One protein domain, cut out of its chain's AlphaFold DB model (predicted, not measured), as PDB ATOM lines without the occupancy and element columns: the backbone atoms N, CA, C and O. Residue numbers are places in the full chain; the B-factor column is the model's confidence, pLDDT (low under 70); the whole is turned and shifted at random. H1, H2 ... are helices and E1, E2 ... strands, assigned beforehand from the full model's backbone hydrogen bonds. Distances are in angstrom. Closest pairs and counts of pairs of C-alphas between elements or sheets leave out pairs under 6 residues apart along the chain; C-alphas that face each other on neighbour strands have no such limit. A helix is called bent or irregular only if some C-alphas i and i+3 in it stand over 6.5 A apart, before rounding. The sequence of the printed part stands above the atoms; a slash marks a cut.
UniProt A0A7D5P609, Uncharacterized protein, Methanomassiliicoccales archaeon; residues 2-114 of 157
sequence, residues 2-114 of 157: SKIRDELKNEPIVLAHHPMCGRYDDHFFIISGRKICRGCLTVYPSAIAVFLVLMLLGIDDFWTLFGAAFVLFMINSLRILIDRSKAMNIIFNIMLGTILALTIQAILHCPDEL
ATOM      1  N   SER A   2     128.761 122.769 142.885       68.56
ATOM      2  CA  SER A   2     129.575 122.456 144.084       68.56
ATOM      3  C   SER A   2     128.891 122.849 145.401       68.56
ATOM      4  O   SER A   2     128.804 122.028 146.301       68.56
ATOM      5  N   LYS A   3     128.301 124.049 145.470       57.53
ATOM      6  CA  LYS A   3     127.701 124.598 146.700       57.53
ATOM      7  C   LYS A   3     126.558 123.743 147.270       57.53
ATOM      8  O   LYS A   3     126.590 123.391 148.437       57.53
ATOM      9  N   ILE A   4     125.638 123.295 146.409       57.19
ATOM     10  CA  ILE A   4     124.539 122.381 146.781       57.19
ATOM     11  C   ILE A   4     125.079 121.020 147.249       57.19
ATOM     12  O   ILE A   4     124.542 120.408 148.166       57.19
ATOM     13  N   ARG A   5     126.160 120.522 146.630       57.56
ATOM     14  CA  ARG A   5     126.777 119.244 147.009       57.56
ATOM     15  C   ARG A   5     127.458 119.330 148.375       57.56
ATOM     16  O   ARG A   5     127.459 118.331 149.087       57.56
ATOM     17  N   ASP A   6     128.033 120.477 148.714       58.56
ATOM     18  CA  ASP A   6     128.663 120.716 150.013       58.56
ATOM     19  C   ASP A   6     127.624 121.018 151.107       58.56
ATOM     20  O   ASP A   6     127.751 120.500 152.213       58.56
ATOM     21  N   GLU A   7     126.528 121.711 150.782       56.94
ATOM     22  CA  GLU A   7     125.364 121.851 151.673       56.94
ATOM     23  C   GLU A   7     124.746 120.478 151.998       56.94
ATOM     24  O   GLU A   7     124.612 120.126 153.166       56.94
ATOM     25  N   LEU A   8     124.517 119.619 150.996       55.00
ATOM     26  CA  LEU A   8     124.018 118.245 151.189       55.00
ATOM     27  C   LEU A   8     124.959 117.319 151.983       55.00
ATOM     28  O   LEU A   8     124.516 116.271 152.452       55.00
ATOM     29  N   LYS A   9     126.259 117.631 152.098       56.44
ATOM     30  CA  LYS A   9     127.187 116.866 152.958       56.44
ATOM     31  C   LYS A   9     127.016 117.212 154.436       56.44
ATOM     32  O   LYS A   9     127.248 116.349 155.282       56.44
ATOM     33  N   ASN A  10     126.641 118.458 154.718       56.09
ATOM     34  CA  ASN A  10     126.538 119.012 156.064       56.09
ATOM     35  C   ASN A  10     125.095 119.029 156.582       56.09
ATOM     36  O   ASN A  10     124.870 119.133 157.787       56.09
ATOM     37  N   GLU A  11     124.103 118.860 155.708       54.72
ATOM     38  CA  GLU A  11     122.731 118.678 156.148       54.72
ATOM     39  C   GLU A  11     122.517 117.270 156.720       54.72
ATOM     40  O   GLU A  11     122.831 116.266 156.069       54.72
ATOM     41  N   PRO A  12     121.975 117.157 157.948       51.81
ATOM     42  CA  PRO A  12     121.527 115.872 158.444       51.81
ATOM     43  C   PRO A  12     120.490 115.329 157.459       51.81
ATOM     44  O   PRO A  12     119.500 115.997 157.164       51.81
ATOM     45  N   ILE A  13     120.686 114.097 156.976       54.31
ATOM     46  CA  ILE A  13     119.595 113.346 156.345       54.31
ATOM     47  C   ILE A  13     118.414 113.463 157.307       54.31
ATOM     48  O   ILE A  13     118.610 113.183 158.487       54.31
ATOM     49  N   VAL A  14     117.247 113.892 156.817       46.03
ATOM     50  CA  VAL A  14     116.025 114.350 157.530       46.03
ATOM     51  C   VAL A  14     115.618 113.531 158.779       46.03
ATOM     52  O   VAL A  14     114.840 113.984 159.610       46.03
ATOM     53  N   LEU A  15     116.177 112.335 158.959       50.44
ATOM     54  CA  LEU A  15     115.918 111.380 160.034       50.44
ATOM     55  C   LEU A  15     117.022 111.326 161.118       50.44
ATOM     56  O   LEU A  15     116.903 110.575 162.089       50.44
ATOM     57  N   ALA A  16     118.118 112.078 160.983       58.84
ATOM     58  CA  ALA A  16     119.197 112.095 161.962       58.84
ATOM     59  C   ALA A  16     118.794 112.915 163.197       58.84
ATOM     60  O   ALA A  16     118.718 114.137 163.175       58.84
ATOM     61  N   HIS A  17     118.585 112.216 164.310       70.38
ATOM     62  CA  HIS A  17     118.251 112.824 165.600       70.38
ATOM     63  C   HIS A  17     119.480 113.289 166.404       70.38
ATOM     64  O   HIS A  17     119.327 113.773 167.521       70.38
ATOM     65  N   HIS A  18     120.696 113.121 165.871       74.75
ATOM     66  CA  HIS A  18     121.942 113.572 166.494       74.75
ATOM     67  C   HIS A  18     122.554 114.744 165.713       74.75
ATOM     68  O   HIS A  18     122.549 114.700 164.482       74.75
ATOM     69  N   PRO A  19     123.123 115.752 166.404       75.38
ATOM     70  CA  PRO A  19     123.948 116.780 165.783       75.38
ATOM     71  C   PRO A  19     125.081 116.186 164.941       75.38
ATOM     72  O   PRO A  19     125.693 115.197 165.334       75.38
ATOM     73  N   MET A  20     125.420 116.851 163.838       74.56
ATOM     74  CA  MET A  20     126.548 116.515 162.958       74.56
ATOM     75  C   MET A  20     127.896 117.025 163.499       74.56
ATOM     76  O   MET A  20     128.914 116.969 162.803       74.56
ATOM     77  N   CYS A  21     127.924 117.534 164.736       74.12
ATOM     78  CA  CYS A  21     129.166 117.898 165.405       74.12
ATOM     79  C   CYS A  21     130.000 116.637 165.676       74.12
ATOM     80  O   CYS A  21     129.446 115.575 165.961       74.12
ATOM     81  N   GLY A  22     131.332 116.754 165.637       76.62
ATOM     82  CA  GLY A  22     132.248 115.604 165.745       76.62
ATOM     83  C   GLY A  22     132.082 114.743 167.009       76.62
ATOM     84  O   GLY A  22     132.595 113.634 167.091       76.62
ATOM     85  N   ARG A  23     131.305 115.216 167.991       78.81
ATOM     86  CA  ARG A  23     130.958 114.485 169.212       78.81
ATOM     87  C   ARG A  23     130.127 113.221 168.977       78.81
ATOM     88  O   ARG A  23     130.167 112.336 169.820       78.81
ATOM     89  N   TYR A  24     129.353 113.168 167.895       80.56
ATOM     90  CA  TYR A  24     128.479 112.032 167.580       80.56
ATOM     91  C   TYR A  24     128.966 111.248 166.358       80.56
ATOM     92  O   TYR A  24     128.196 110.474 165.798       80.56
ATOM     93  N   ASP A  25     130.213 111.435 165.913       80.31
ATOM     94  CA  ASP A  25     130.738 110.792 164.699       80.31
ATOM     95  C   ASP A  25     130.660 109.259 164.753       80.31
ATOM     96  O   ASP A  25     130.432 108.603 163.738       80.31
ATOM     97  N   ASP A  26     130.740 108.677 165.946       80.44
ATOM     98  CA  ASP A  26     130.588 107.247 166.187       80.44
ATOM     99  C   ASP A  26     129.140 106.737 166.027       80.44
ATOM    100  O   ASP A  26     128.913 105.521 166.011       80.44
ATOM    101  N   HIS A  27     128.157 107.633 165.897       81.94
ATOM    102  CA  HIS A  27     126.752 107.331 165.609       81.94
ATOM    103  C   HIS A  27     126.423 107.382 164.108       81.94
ATOM    104  O   HIS A  27     125.292 107.062 163.717       81.94
ATOM    105  N   PHE A  28     127.395 107.731 163.266       82.38
ATOM    106  CA  PHE A  28     127.252 107.763 161.817       82.38
ATOM    107  C   PHE A  28     128.122 106.690 161.150       82.38
ATOM    108  O   PHE A  28     129.173 106.299 161.650       82.38
ATOM    109  N   PHE A  29     127.674 106.212 159.993       80.75
ATOM    110  CA  PHE A  29     128.523 105.533 159.020       80.75
ATOM    111  C   PHE A  29     128.918 106.523 157.930       80.75
ATOM    112  O   PHE A  29     128.112 107.374 157.556       80.75
ATOM    113  N   ILE A  30     130.132 106.397 157.400       81.88
ATOM    114  CA  ILE A  30     130.585 107.192 156.259       81.88
ATOM    115  C   ILE A  30     130.482 106.315 155.013       81.88
ATOM    116  O   ILE A  30     131.260 105.378 154.853       81.88
ATOM    117  N   ILE A  31     129.521 106.607 154.137       79.12
ATOM    118  CA  ILE A  31     129.331 105.901 152.861       79.12
ATOM    119  C   ILE A  31     129.549 106.908 151.734       79.12
ATOM    120  O   ILE A  31     128.855 107.921 151.662       79.12
ATOM    121  N   SER A  32     130.542 106.663 150.875       80.38
ATOM    122  CA  SER A  32     130.903 107.556 149.758       80.38
ATOM    123  C   SER A  32     131.117 109.021 150.184       80.38
ATOM    124  O   SER A  32     130.687 109.957 149.508       80.38
ATOM    125  N   GLY A  33     131.744 109.221 151.349       74.19
ATOM    126  CA  GLY A  33     132.013 110.544 151.922       74.19
ATOM    127  C   GLY A  33     130.802 111.245 152.550       74.19
ATOM    128  O   GLY A  33     130.905 112.423 152.879       74.19
ATOM    129  N   ARG A  34     129.662 110.559 152.721       75.19
ATOM    130  CA  ARG A  34     128.457 111.095 153.378       75.19
ATOM    131  C   ARG A  34     128.215 110.420 154.724       75.19
ATOM    132  O   ARG A  34     128.299 109.195 154.814       75.19
ATOM    133  N   LYS A  35     127.876 111.206 155.751       77.50
ATOM    134  CA  LYS A  35     127.477 110.691 157.069       77.50
ATOM    135  C   LYS A  35     126.022 110.216 157.020       77.50
ATOM    136  O   LYS A  35     125.123 110.976 156.675       77.50
ATOM    137  N   ILE A  36     125.786 108.962 157.387       80.25
ATOM    138  CA  ILE A  36     124.457 108.346 157.463       80.25
ATOM    139  C   ILE A  36     124.227 107.877 158.894       80.25
ATOM    140  O   ILE A  36     125.083 107.211 159.472       80.25
ATOM    141  N   CYS A  37     123.075 108.204 159.484       84.56
ATOM    142  CA  CYS A  37     122.761 107.791 160.850       84.56
ATOM    143  C   CYS A  37     122.727 106.257 160.954       84.56
ATOM    144  O   CYS A  37     121.877 105.606 160.339       84.56
ATOM    145  N   ARG A  38     123.606 105.677 161.787       86.56
ATOM    146  CA  ARG A  38     123.647 104.226 162.041       86.56
ATOM    147  C   ARG A  38     122.302 103.707 162.531       86.56
ATOM    148  O   ARG A  38     121.895 102.617 162.143       86.56
ATOM    149  N   GLY A  39     121.621 104.482 163.378       85.88
ATOM    150  CA  GLY A  39     120.289 104.160 163.886       85.88
ATOM    151  C   GLY A  39     119.283 103.973 162.756       85.88
ATOM    152  O   GLY A  39     118.725 102.894 162.618       85.88
ATOM    153  N   CYS A  40     119.111 104.979 161.901       85.31
ATOM    154  CA  CYS A  40     118.164 104.916 160.787       85.31
ATOM    155  C   CYS A  40     118.490 103.781 159.810       85.31
ATOM    156  O   CYS A  40     117.588 103.055 159.406       85.31
ATOM    157  N   LEU A  41     119.776 103.588 159.487       89.38
ATOM    158  CA  LEU A  41     120.222 102.545 158.556       89.38
ATOM    159  C   LEU A  41     120.017 101.120 159.094       89.38
ATOM    160  O   LEU A  41     120.015 100.174 158.320       89.38
ATOM    161  N   THR A  42     119.853 100.948 160.405       90.94
ATOM    162  CA  THR A  42     119.628  99.625 161.009       90.94
ATOM    163  C   THR A  42     118.168  99.410 161.391       90.94
ATOM    164  O   THR A  42     117.626  98.363 161.068       90.94
ATOM    165  N   VAL A  43     117.516 100.402 162.007       93.25
ATOM    166  CA  VAL A  43     116.128 100.307 162.494       93.25
ATOM    167  C   VAL A  43     115.113 100.255 161.349       93.25
ATOM    168  O   VAL A  43     114.217  99.420 161.385       93.25
ATOM    169  N   TYR A  44     115.205 101.138 160.344       92.50
ATOM    170  CA  TYR A  44     114.166 101.194 159.305       92.50
ATOM    171  C   TYR A  44     114.224 100.006 158.345       92.50
ATOM    172  O   TYR A  44     113.177  99.399 158.127       92.50
ATOM    173  N   PRO A  45     115.398  99.602 157.819       94.81
ATOM    174  CA  PRO A  45     115.461  98.410 156.985       94.81
ATOM    175  C   PRO A  45     115.037  97.146 157.735       94.81
ATOM    176  O   PRO A  45     114.320  96.333 157.158       94.81
ATOM    177  N   SER A  46     115.401  96.991 159.019       97.12
ATOM    178  CA  SER A  46     114.951  95.828 159.794       97.12
ATOM    179  C   SER A  46     113.445  95.855 160.054       97.12
ATOM    180  O   SER A  46     112.805  94.815 159.929       97.12
ATOM    181  N   ALA A  47     112.857  97.021 160.346       97.56
ATOM    182  CA  ALA A  47     111.411  97.156 160.496       97.56
ATOM    183  C   ALA A  47     110.667  96.779 159.209       97.56
ATOM    184  O   ALA A  47     109.736  95.982 159.255       97.56
ATOM    185  N   ILE A  48     111.107  97.297 158.059       97.94
ATOM    186  CA  ILE A  48     110.505  96.977 156.758       97.94
ATOM    187  C   ILE A  48     110.627  95.478 156.470       97.94
ATOM    188  O   ILE A  48     109.634  94.843 156.132       97.94
ATOM    189  N   ALA A  49     111.818  94.896 156.639       98.12
ATOM    190  CA  ALA A  49     112.043  93.478 156.376       98.12
ATOM    191  C   ALA A  49     111.157  92.580 157.253       98.12
ATOM    192  O   ALA A  49     110.497  91.682 156.737       98.12
ATOM    193  N   VAL A  50     111.093  92.849 158.561       98.31
ATOM    194  CA  VAL A  50     110.237  92.088 159.485       98.31
ATOM    195  C   VAL A  50     108.765  92.268 159.127       98.31
ATOM    196  O   VAL A  50     108.042  91.281 159.070       98.31
ATOM    197  N   PHE A  51     108.321  93.492 158.841       98.25
ATOM    198  CA  PHE A  51     106.935  93.764 158.468       98.25
ATOM    199  C   PHE A  51     106.519  92.999 157.203       98.25
ATOM    200  O   PHE A  51     105.475  92.354 157.190       98.25
ATOM    201  N   LEU A  52     107.370  92.990 156.171       98.19
ATOM    202  CA  LEU A  52     107.139  92.204 154.957       98.19
ATOM    203  C   LEU A  52     107.052  90.704 155.258       98.19
ATOM    204  O   LEU A  52     106.162  90.040 154.739       98.19
ATOM    205  N   VAL A  53     107.931  90.170 156.111       98.12
ATOM    206  CA  VAL A  53     107.885  88.755 156.516       98.12
ATOM    207  C   VAL A  53     106.583  88.427 157.249       98.12
ATOM    208  O   VAL A  53     105.963  87.416 156.933       98.12
ATOM    209  N   LEU A  54     106.137  89.275 158.181       98.06
ATOM    210  CA  LEU A  54     104.867  89.080 158.892       98.06
ATOM    211  C   LEU A  54     103.683  89.037 157.920       98.06
ATOM    212  O   LEU A  54     102.851  88.139 158.020       98.06
ATOM    213  N   MET A  55     103.644  89.955 156.946       97.19
ATOM    214  CA  MET A  55     102.603  89.969 155.915       97.19
ATOM    215  C   MET A  55     102.653  88.731 155.014       97.19
ATOM    216  O   MET A  55     101.616  88.136 154.744       97.19
ATOM    217  N   LEU A  56     103.844  88.316 154.567       98.06
ATOM    218  CA  LEU A  56     104.015  87.137 153.708       98.06
ATOM    219  C   LEU A  56     103.610  85.834 154.407       98.06
ATOM    220  O   LEU A  56     103.112  84.923 153.755       98.06
ATOM    221  N   LEU A  57     103.827  85.747 155.721       97.62
ATOM    222  CA  LEU A  57     103.437  84.597 156.537       97.62
ATOM    223  C   LEU A  57     101.984  84.670 157.031       97.62
ATOM    224  O   LEU A  57     101.531  83.723 157.668       97.62
ATOM    225  N   GLY A  58     101.266  85.767 156.767       96.62
ATOM    226  CA  GLY A  58      99.893  85.962 157.236       96.62
ATOM    227  C   GLY A  58      99.776  86.027 158.760       96.62
ATOM    228  O   GLY A  58      98.789  85.566 159.316       96.62
ATOM    229  N   ILE A  59     100.794  86.547 159.452       96.62
ATOM    230  CA  ILE A  59     100.763  86.684 160.912       96.62
ATOM    231  C   ILE A  59     100.009  87.972 161.259       96.62
ATOM    232  O   ILE A  59     100.526  89.081 161.072       96.62
ATOM    233  N   ASP A  60      98.797  87.819 161.780       96.50
ATOM    234  CA  ASP A  60      97.857  88.910 162.058       96.50
ATOM    235  C   ASP A  60      97.231  88.871 163.467       96.50
ATOM    236  O   ASP A  60      96.585  89.840 163.865       96.50
ATOM    237  N   ASP A  61      97.479  87.822 164.262       97.56
ATOM    238  CA  ASP A  61      96.952  87.722 165.628       97.56
ATOM    239  C   ASP A  61      97.433  88.878 166.523       97.56
ATOM    240  O   ASP A  61      98.615  88.999 166.876       97.56
ATOM    241  N   PHE A  62      96.480  89.724 166.921       97.50
ATOM    242  CA  PHE A  62      96.731  90.946 167.678       97.50
ATOM    243  C   PHE A  62      97.483  90.691 168.987       97.50
ATOM    244  O   PHE A  62      98.474  91.371 169.265       97.50
ATOM    245  N   TRP A  63      97.033  89.728 169.799       97.62
ATOM    246  CA  TRP A  63      97.594  89.500 171.133       97.62
ATOM    247  C   TRP A  63      99.026  88.983 171.071       97.62
ATOM    248  O   TRP A  63      99.874  89.437 171.844       97.62
ATOM    249  N   THR A  64      99.317  88.097 170.120       97.38
ATOM    250  CA  THR A  64     100.670  87.598 169.873       97.38
ATOM    251  C   THR A  64     101.590  88.728 169.424       97.38
ATOM    252  O   THR A  64     102.665  88.913 169.997       97.38
ATOM    253  N   LEU A  65     101.166  89.529 168.441       98.12
ATOM    254  CA  LEU A  65     101.968  90.631 167.908       98.12
ATOM    255  C   LEU A  65     102.216  91.724 168.954       98.12
ATOM    256  O   LEU A  65     103.358  92.148 169.152       98.12
ATOM    257  N   PHE A  66     101.165  92.161 169.651       97.69
ATOM    258  CA  PHE A  66     101.250  93.192 170.682       97.69
ATOM    259  C   PHE A  66     102.054  92.713 171.894       97.69
ATOM    260  O   PHE A  66     102.940  93.426 172.369       97.69
ATOM    261  N   GLY A  67     101.804  91.487 172.361       97.62
ATOM    262  CA  GLY A  67     102.545  90.874 173.462       97.62
ATOM    263  C   GLY A  67     104.035  90.737 173.146       97.62
ATOM    264  O   GLY A  67     104.878  91.151 173.946       97.62
ATOM    265  N   ALA A  68     104.377  90.246 171.950       97.81
ATOM    266  CA  ALA A  68     105.762  90.150 171.496       97.81
ATOM    267  C   ALA A  68     106.429  91.531 171.390       97.81
ATOM    268  O   ALA A  68     107.552  91.709 171.871       97.81
ATOM    269  N   ALA A  69     105.737  92.526 170.820       97.75
ATOM    270  CA  ALA A  69     106.234  93.899 170.744       97.75
ATOM    271  C   ALA A  69     106.514  94.478 172.138       97.75
ATOM    272  O   ALA A  69     107.576  95.061 172.360       97.75
ATOM    273  N   PHE A  70     105.596  94.277 173.086       96.00
ATOM    274  CA  PHE A  70     105.719  94.765 174.456       96.00
ATOM    275  C   PHE A  70     106.896  94.118 175.194       96.00
ATOM    276  O   PHE A  70     107.743  94.824 175.745       96.00
ATOM    277  N   VAL A  71     107.011  92.787 175.157       97.12
ATOM    278  CA  VAL A  71     108.125  92.059 175.790       97.12
ATOM    279  C   VAL A  71     109.464  92.498 175.202       97.12
ATOM    280  O   VAL A  71     110.384  92.850 175.945       97.12
ATOM    281  N   LEU A  72     109.574  92.555 173.871       96.56
ATOM    282  CA  LEU A  72     110.793  93.019 173.214       96.56
ATOM    283  C   LEU A  72     111.106  94.474 173.565       96.56
ATOM    284  O   LEU A  72     112.275  94.806 173.753       96.56
ATOM    285  N   PHE A  73     110.102  95.345 173.699       94.44
ATOM    286  CA  PHE A  73     110.296  96.732 174.119       94.44
ATOM    287  C   PHE A  73     110.850  96.841 175.544       94.44
ATOM    288  O   PHE A  73     111.770  97.632 175.785       94.44
ATOM    289  N   MET A  74     110.365  96.013 176.471       93.25
ATOM    290  CA  MET A  74     110.902  95.944 177.832       93.25
ATOM    291  C   MET A  74     112.367  95.495 177.824       93.25
ATOM    292  O   MET A  74     113.219  96.164 178.413       93.25
ATOM    293  N   ILE A  75     112.692  94.441 177.068       93.44
ATOM    294  CA  ILE A  75     114.075  93.967 176.895       93.44
ATOM    295  C   ILE A  75     114.942  95.051 176.232       93.44
ATOM    296  O   ILE A  75     116.062  95.311 176.672       93.44
ATOM    297  N   ASN A  76     114.430  95.747 175.209       92.50
ATOM    298  CA  ASN A  76     115.148  96.840 174.550       92.50
ATOM    299  C   ASN A  76     115.427  97.976 175.527       92.50
ATOM    300  O   ASN A  76     116.501  98.560 175.472       92.50
ATOM    301  N   SER A  77     114.510  98.272 176.443       87.19
ATOM    302  CA  SER A  77     114.657  99.361 177.412       87.19
ATOM    303  C   SER A  77     115.784  99.121 178.422       87.19
ATOM    304  O   SER A  77     116.458 100.080 178.815       87.19
ATOM    305  N   LEU A  78     116.099  97.857 178.741       86.81
ATOM    306  CA  LEU A  78     117.243  97.489 179.593       86.81
ATOM    307  C   LEU A  78     118.593  97.943 179.029       86.81
ATOM    308  O   LEU A  78     119.556  98.102 179.776       86.81
ATOM    309  N   ARG A  79     118.664  98.264 177.731       84.62
ATOM    310  CA  ARG A  79     119.861  98.839 177.102       84.62
ATOM    311  C   ARG A  79     120.390 100.079 177.830       84.62
ATOM    312  O   ARG A  79     121.552 100.433 177.662       84.62
ATOM    313  N   ILE A  80     119.550 100.804 178.573       76.12
ATOM    314  CA  ILE A  80     119.957 102.004 179.321       76.12
ATOM    315  C   ILE A  80     120.954 101.657 180.442       76.12
ATOM    316  O   ILE A  80     121.732 102.524 180.820       76.12
ATOM    317  N   LEU A  81     120.955 100.410 180.922       79.75
ATOM    318  CA  LEU A  81     121.752  99.941 182.059       79.75
ATOM    319  C   LEU A  81     123.073  99.261 181.661       79.75
ATOM    320  O   LEU A  81     123.849  98.895 182.534       79.75
ATOM    321  N   ILE A  82     123.324  99.061 180.364       79.12
ATOM    322  CA  ILE A  82     124.452  98.265 179.858       79.12
ATOM    323  C   ILE A  82     125.405  99.175 179.078       79.12
ATOM    324  O   ILE A  82     124.954  99.891 178.180       79.12
ATOM    325  N   ASP A  83     126.710  99.101 179.369       72.62
ATOM    326  CA  ASP A  83     127.764  99.692 178.533       72.62
ATOM    327  C   ASP A  83     127.899  98.909 177.225       72.62
ATOM    328  O   ASP A  83     128.018  97.682 177.215       72.62
ATOM    329  N   ARG A  84     127.823  99.606 176.085       76.06
ATOM    330  CA  ARG A  84     127.578  98.945 174.792       76.06
ATOM    331  C   ARG A  84     128.730  99.093 173.825       76.06
ATOM    332  O   ARG A  84     129.119 100.197 173.453       76.06
ATOM    333  N   SER A  85     129.162  97.955 173.292       84.19
ATOM    334  CA  SER A  85     129.971  97.910 172.082       84.19
ATOM    335  C   SER A  85     129.164  98.360 170.852       84.19
ATOM    336  O   SER A  85     127.926  98.387 170.845       84.19
ATOM    337  N   LYS A  86     129.866  98.684 169.758       79.06
ATOM    338  CA  LYS A  86     129.237  99.030 168.470       79.06
ATOM    339  C   LYS A  86     128.315  97.911 167.960       79.06
ATOM    340  O   LYS A  86     127.230  98.214 167.469       79.06
ATOM    341  N   ALA A  87     128.710  96.648 168.128       84.62
ATOM    342  CA  ALA A  87     127.922  95.485 167.720       84.62
ATOM    343  C   ALA A  87     126.614  95.364 168.520       84.62
ATOM    344  O   ALA A  87     125.545  95.227 167.929       84.62
ATOM    345  N   MET A  88     126.673  95.529 169.848       85.94
ATOM    346  CA  MET A  88     125.473  95.510 170.695       85.94
ATOM    347  C   MET A  88     124.475  96.598 170.294       85.94
ATOM    348  O   MET A  88     123.270  96.358 170.266       85.94
ATOM    349  N   ASN A  89     124.953  97.786 169.914       87.12
ATOM    350  CA  ASN A  89     124.073  98.845 169.419       87.12
ATOM    351  C   ASN A  89     123.346  98.466 168.119       87.12
ATOM    352  O   ASN A  89     122.191  98.849 167.955       87.12
ATOM    353  N   ILE A  90     123.982  97.712 167.217       89.50
ATOM    354  CA  ILE A  90     123.329  97.219 165.994       89.50
ATOM    355  C   ILE A  90     122.227  96.217 166.355       89.50
ATOM    356  O   ILE A  90     121.110  96.367 165.874       89.50
ATOM    357  N   ILE A  91     122.496  95.271 167.262       92.00
ATOM    358  CA  ILE A  91     121.501  94.289 167.729       92.00
ATOM    359  C   ILE A  91     120.283  94.996 168.341       92.00
ATOM    360  O   ILE A  91     119.147  94.734 167.951       92.00
ATOM    361  N   PHE A  92     120.504  95.958 169.245       92.38
ATOM    362  CA  PHE A  92     119.412  96.730 169.846       92.38
ATOM    363  C   PHE A  92     118.625  97.554 168.824       92.38
ATOM    364  O   PHE A  92     117.428  97.771 169.016       92.38
ATOM    365  N   ASN A  93     119.270  98.033 167.761       92.62
ATOM    366  CA  ASN A  93     118.586  98.748 166.691       92.62
ATOM    367  C   ASN A  93     117.754  97.807 165.813       92.62
ATOM    368  O   ASN A  93     116.621  98.150 165.493       92.62
ATOM    369  N   ILE A  94     118.270  96.621 165.478       95.38
ATOM    370  CA  ILE A  94     117.503  95.599 164.755       95.38
ATOM    371  C   ILE A  94     116.262  95.231 165.564       95.38
ATOM    372  O   ILE A  94     115.157  95.324 165.036       95.38
ATOM    373  N   MET A  95     116.437  94.938 166.858       95.88
ATOM    374  CA  MET A  95     115.340  94.633 167.778       95.88
ATOM    375  C   MET A  95     114.337  95.790 167.887       95.88
ATOM    376  O   MET A  95     113.137  95.551 167.934       95.88
ATOM    377  N   LEU A  96     114.799  97.046 167.877       94.81
ATOM    378  CA  LEU A  96     113.912  98.213 167.841       94.81
ATOM    379  C   LEU A  96     113.091  98.280 166.546       94.81
ATOM    380  O   LEU A  96     111.914  98.625 166.599       94.81
ATOM    381  N   GLY A  97     113.681  97.926 165.404       96.88
ATOM    382  CA  GLY A  97     112.938  97.805 164.151       96.88
ATOM    383  C   GLY A  97     111.927  96.656 164.172       96.88
ATOM    384  O   GLY A  97     110.795  96.843 163.741       96.88
ATOM    385  N   THR A  98     112.275  95.508 164.761       98.06
ATOM    386  CA  THR A  98     111.338  94.393 164.984       98.06
ATOM    387  C   THR A  98     110.147  94.826 165.839       98.06
ATOM    388  O   THR A  98     109.008  94.567 165.468       98.06
ATOM    389  N   ILE A  99     110.388  95.545 166.943       97.88
ATOM    390  CA  ILE A  99     109.326  96.106 167.793       97.88
ATOM    391  C   ILE A  99     108.423  97.031 166.978       97.88
ATOM    392  O   ILE A  99     107.204  96.930 167.085       97.88
ATOM    393  N   LEU A 100     108.999  97.909 166.149       97.31
ATOM    394  CA  LEU A 100     108.229  98.821 165.306       97.31
ATOM    395  C   LEU A 100     107.328  98.057 164.326       97.31
ATOM    396  O   LEU A 100     106.145  98.368 164.231       97.31
ATOM    397  N   ALA A 101     107.863  97.040 163.648       98.25
ATOM    398  CA  ALA A 101     107.107  96.208 162.713       98.25
ATOM    399  C   ALA A 101     105.946  95.467 163.392       98.25
ATOM    400  O   ALA A 101     104.812  95.551 162.925       98.25
ATOM    401  N   LEU A 102     106.216  94.802 164.521       98.44
ATOM    402  CA  LEU A 102     105.199  94.101 165.311       98.44
ATOM    403  C   LEU A 102     104.121  95.062 165.818       98.44
ATOM    404  O   LEU A 102     102.939  94.755 165.741       98.44
ATOM    405  N   THR A 103     104.521  96.247 166.291       97.88
ATOM    406  CA  THR A 103     103.588  97.275 166.775       97.88
ATOM    407  C   THR A 103     102.675  97.771 165.657       97.88
ATOM    408  O   THR A 103     101.471  97.877 165.863       97.88
ATOM    409  N   ILE A 104     103.225  98.055 164.469       97.62
ATOM    410  CA  ILE A 104     102.434  98.476 163.305       97.62
ATOM    411  C   ILE A 104     101.452  97.369 162.915       97.62
ATOM    412  O   ILE A 104     100.260  97.637 162.796       97.62
ATOM    413  N   GLN A 105     101.926  96.125 162.782       97.94
ATOM    414  CA  GLN A 105     101.078  94.991 162.413       97.94
ATOM    415  C   GLN A 105      99.959  94.753 163.443       97.94
ATOM    416  O   GLN A 105      98.810  94.552 163.054       97.94
ATOM    417  N   ALA A 106     100.265  94.849 164.743       97.75
ATOM    418  CA  ALA A 106      99.275  94.748 165.815       97.75
ATOM    419  C   ALA A 106      98.234  95.876 165.744       97.75
ATOM    420  O   ALA A 106      97.044  95.631 165.888       97.75
ATOM    421  N   ILE A 107      98.655  97.120 165.493       96.88
ATOM    422  CA  ILE A 107      97.741  98.268 165.375       96.88
ATOM    423  C   ILE A 107      96.743  98.084 164.228       96.88
ATOM    424  O   ILE A 107      95.574  98.445 164.391       96.88
ATOM    425  N   LEU A 108      97.196  97.533 163.097       96.56
ATOM    426  CA  LEU A 108      96.353  97.269 161.927       96.56
ATOM    427  C   LEU A 108      95.266  96.222 162.212       96.56
ATOM    428  O   LEU A 108      94.159  96.361 161.703       96.56
ATOM    429  N   HIS A 109      95.558  95.233 163.062       97.12
ATOM    430  CA  HIS A 109      94.647  94.134 163.414       97.12
ATOM    431  C   HIS A 109      94.036  94.280 164.817       97.12
ATOM    432  O   HIS A 109      93.499  93.328 165.378       97.12
ATOM    433  N   CYS A 110      94.126  95.470 165.409       97.50
ATOM    434  CA  CYS A 110      93.601  95.740 166.742       97.50
ATOM    435  C   CYS A 110      92.062  95.618 166.757       97.50
ATOM    436  O   CYS A 110      91.419  96.284 165.936       97.50
ATOM    437  N   PRO A 111      91.464  94.842 167.687       97.19
ATOM    438  CA  PRO A 111      90.014  94.780 167.875       97.19
ATOM    439  C   PRO A 111      89.410  96.159 168.158       97.19
ATOM    440  O   PRO A 111      90.018  96.977 168.858       97.19
ATOM    441  N   ASP A 112      88.216  96.431 167.630       97.00
ATOM    442  CA  ASP A 112      87.586  97.757 167.687       97.00
ATOM    443  C   ASP A 112      87.389  98.254 169.123       97.00
ATOM    444  O   ASP A 112      87.665  99.418 169.427       97.00
ATOM    445  N   GLU A 113      87.005  97.357 170.027       97.06
ATOM    446  CA  GLU A 113      86.807  97.633 171.447       97.06
ATOM    447  C   GLU A 113      88.095  98.056 172.178       97.06
ATOM    448  O   GLU A 113      88.028  98.742 173.199       97.06
ATOM    449  N   LEU A 114      89.275  97.706 171.651       96.75
ATOM    450  CA  LEU A 114      90.570  98.020 172.262       96.75
ATOM    451  C   LEU A 114      91.243  99.260 171.668       96.75
ATOM    452  O   LEU A 114      92.127  99.836 172.312       96.75
TER     453      LEU A 114
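This is residues 2 to 114 of the 157 residues of an uncharacterized protein of Methanomassiliicoccales archaeon (UniProt A0A7D5P609). Three long helices lie as a slab, with H5 in the middle between H3 and H4, and at one end of the slab a small head holds the strand hairpin E1 and E2 with the short helix H2. H1 comes before the head, and its residues 2 to 7 stick out free. The printed part has 113 residues, with five named helices and two named strands in the order H1, H2, E1, E2, H3, H4, H5; the two-strand sheet, order E1, E2, is antiparallel, and the class is mostly helix. The whole is loose, with a radius of gyration of the C-alphas of 17.2 A, and elongated, spanning 54 by 34 by 24 A.

H1, residues 2 to 10, touches no helix. Its closest approach to E2, residues 34 to 37, is between the C-alphas of Lys 9 and Arg 34, 5.9 A. H2, residues 22 to 27, is irregular, C-alphas 23 and 26 being 7.9 A apart. E1, residues 28 to 31, forms a hairpin with E2; their directions differ by 142 degrees, with N 29 and O 36 at 2.8 A and N 31 and O 34 at 2.9 A, within hydrogen-bond range. H2 and H3, residues 38 to 56, are close but not clearly touching, the closest C-alphas, of His 27 and Arg 38, being 5.7 A apart. H3 touches H5, residues 86 to 108, at a steep tilt of 41 degrees, the same way; the closest C-alphas, of Ala 47 and Gly 97, are 4.0 A apart. H4, residues 62 to 81, and H5 form a helical hairpin; they touch at a shallow tilt of 27 degrees, opposite ways, the closest C-alphas being those of Ala 69 and Ile 99, 4.8 A. H3 and H4 are apart. Every O i to N i+4 pair is within hydrogen-bond range in H1 and H5; H3 has 14 of 15, H4 13 of 16 and H2 0 of 2, with 2 of 3 O i to N i+3 pairs in H2.

H1 begins at C-alpha 2, (129.575, 122.456, 144.084). H3 runs 27.3 A from C-alpha 38, (123.647, 104.226, 162.041). H4 is 30.2 A long. H5, the longest helix, runs 33.6 A to C-alpha 108, (96.353, 97.269, 161.927).

The C-alphas farthest apart, of Ser 2 and Glu 113, are 56.5 A apart. The printed part has no cut. The link from H1 to H2, 11 residues, is long; the other links are tight. Mean pLDDT of the printed part is 85.7, and residues 2 to 16 are under 70.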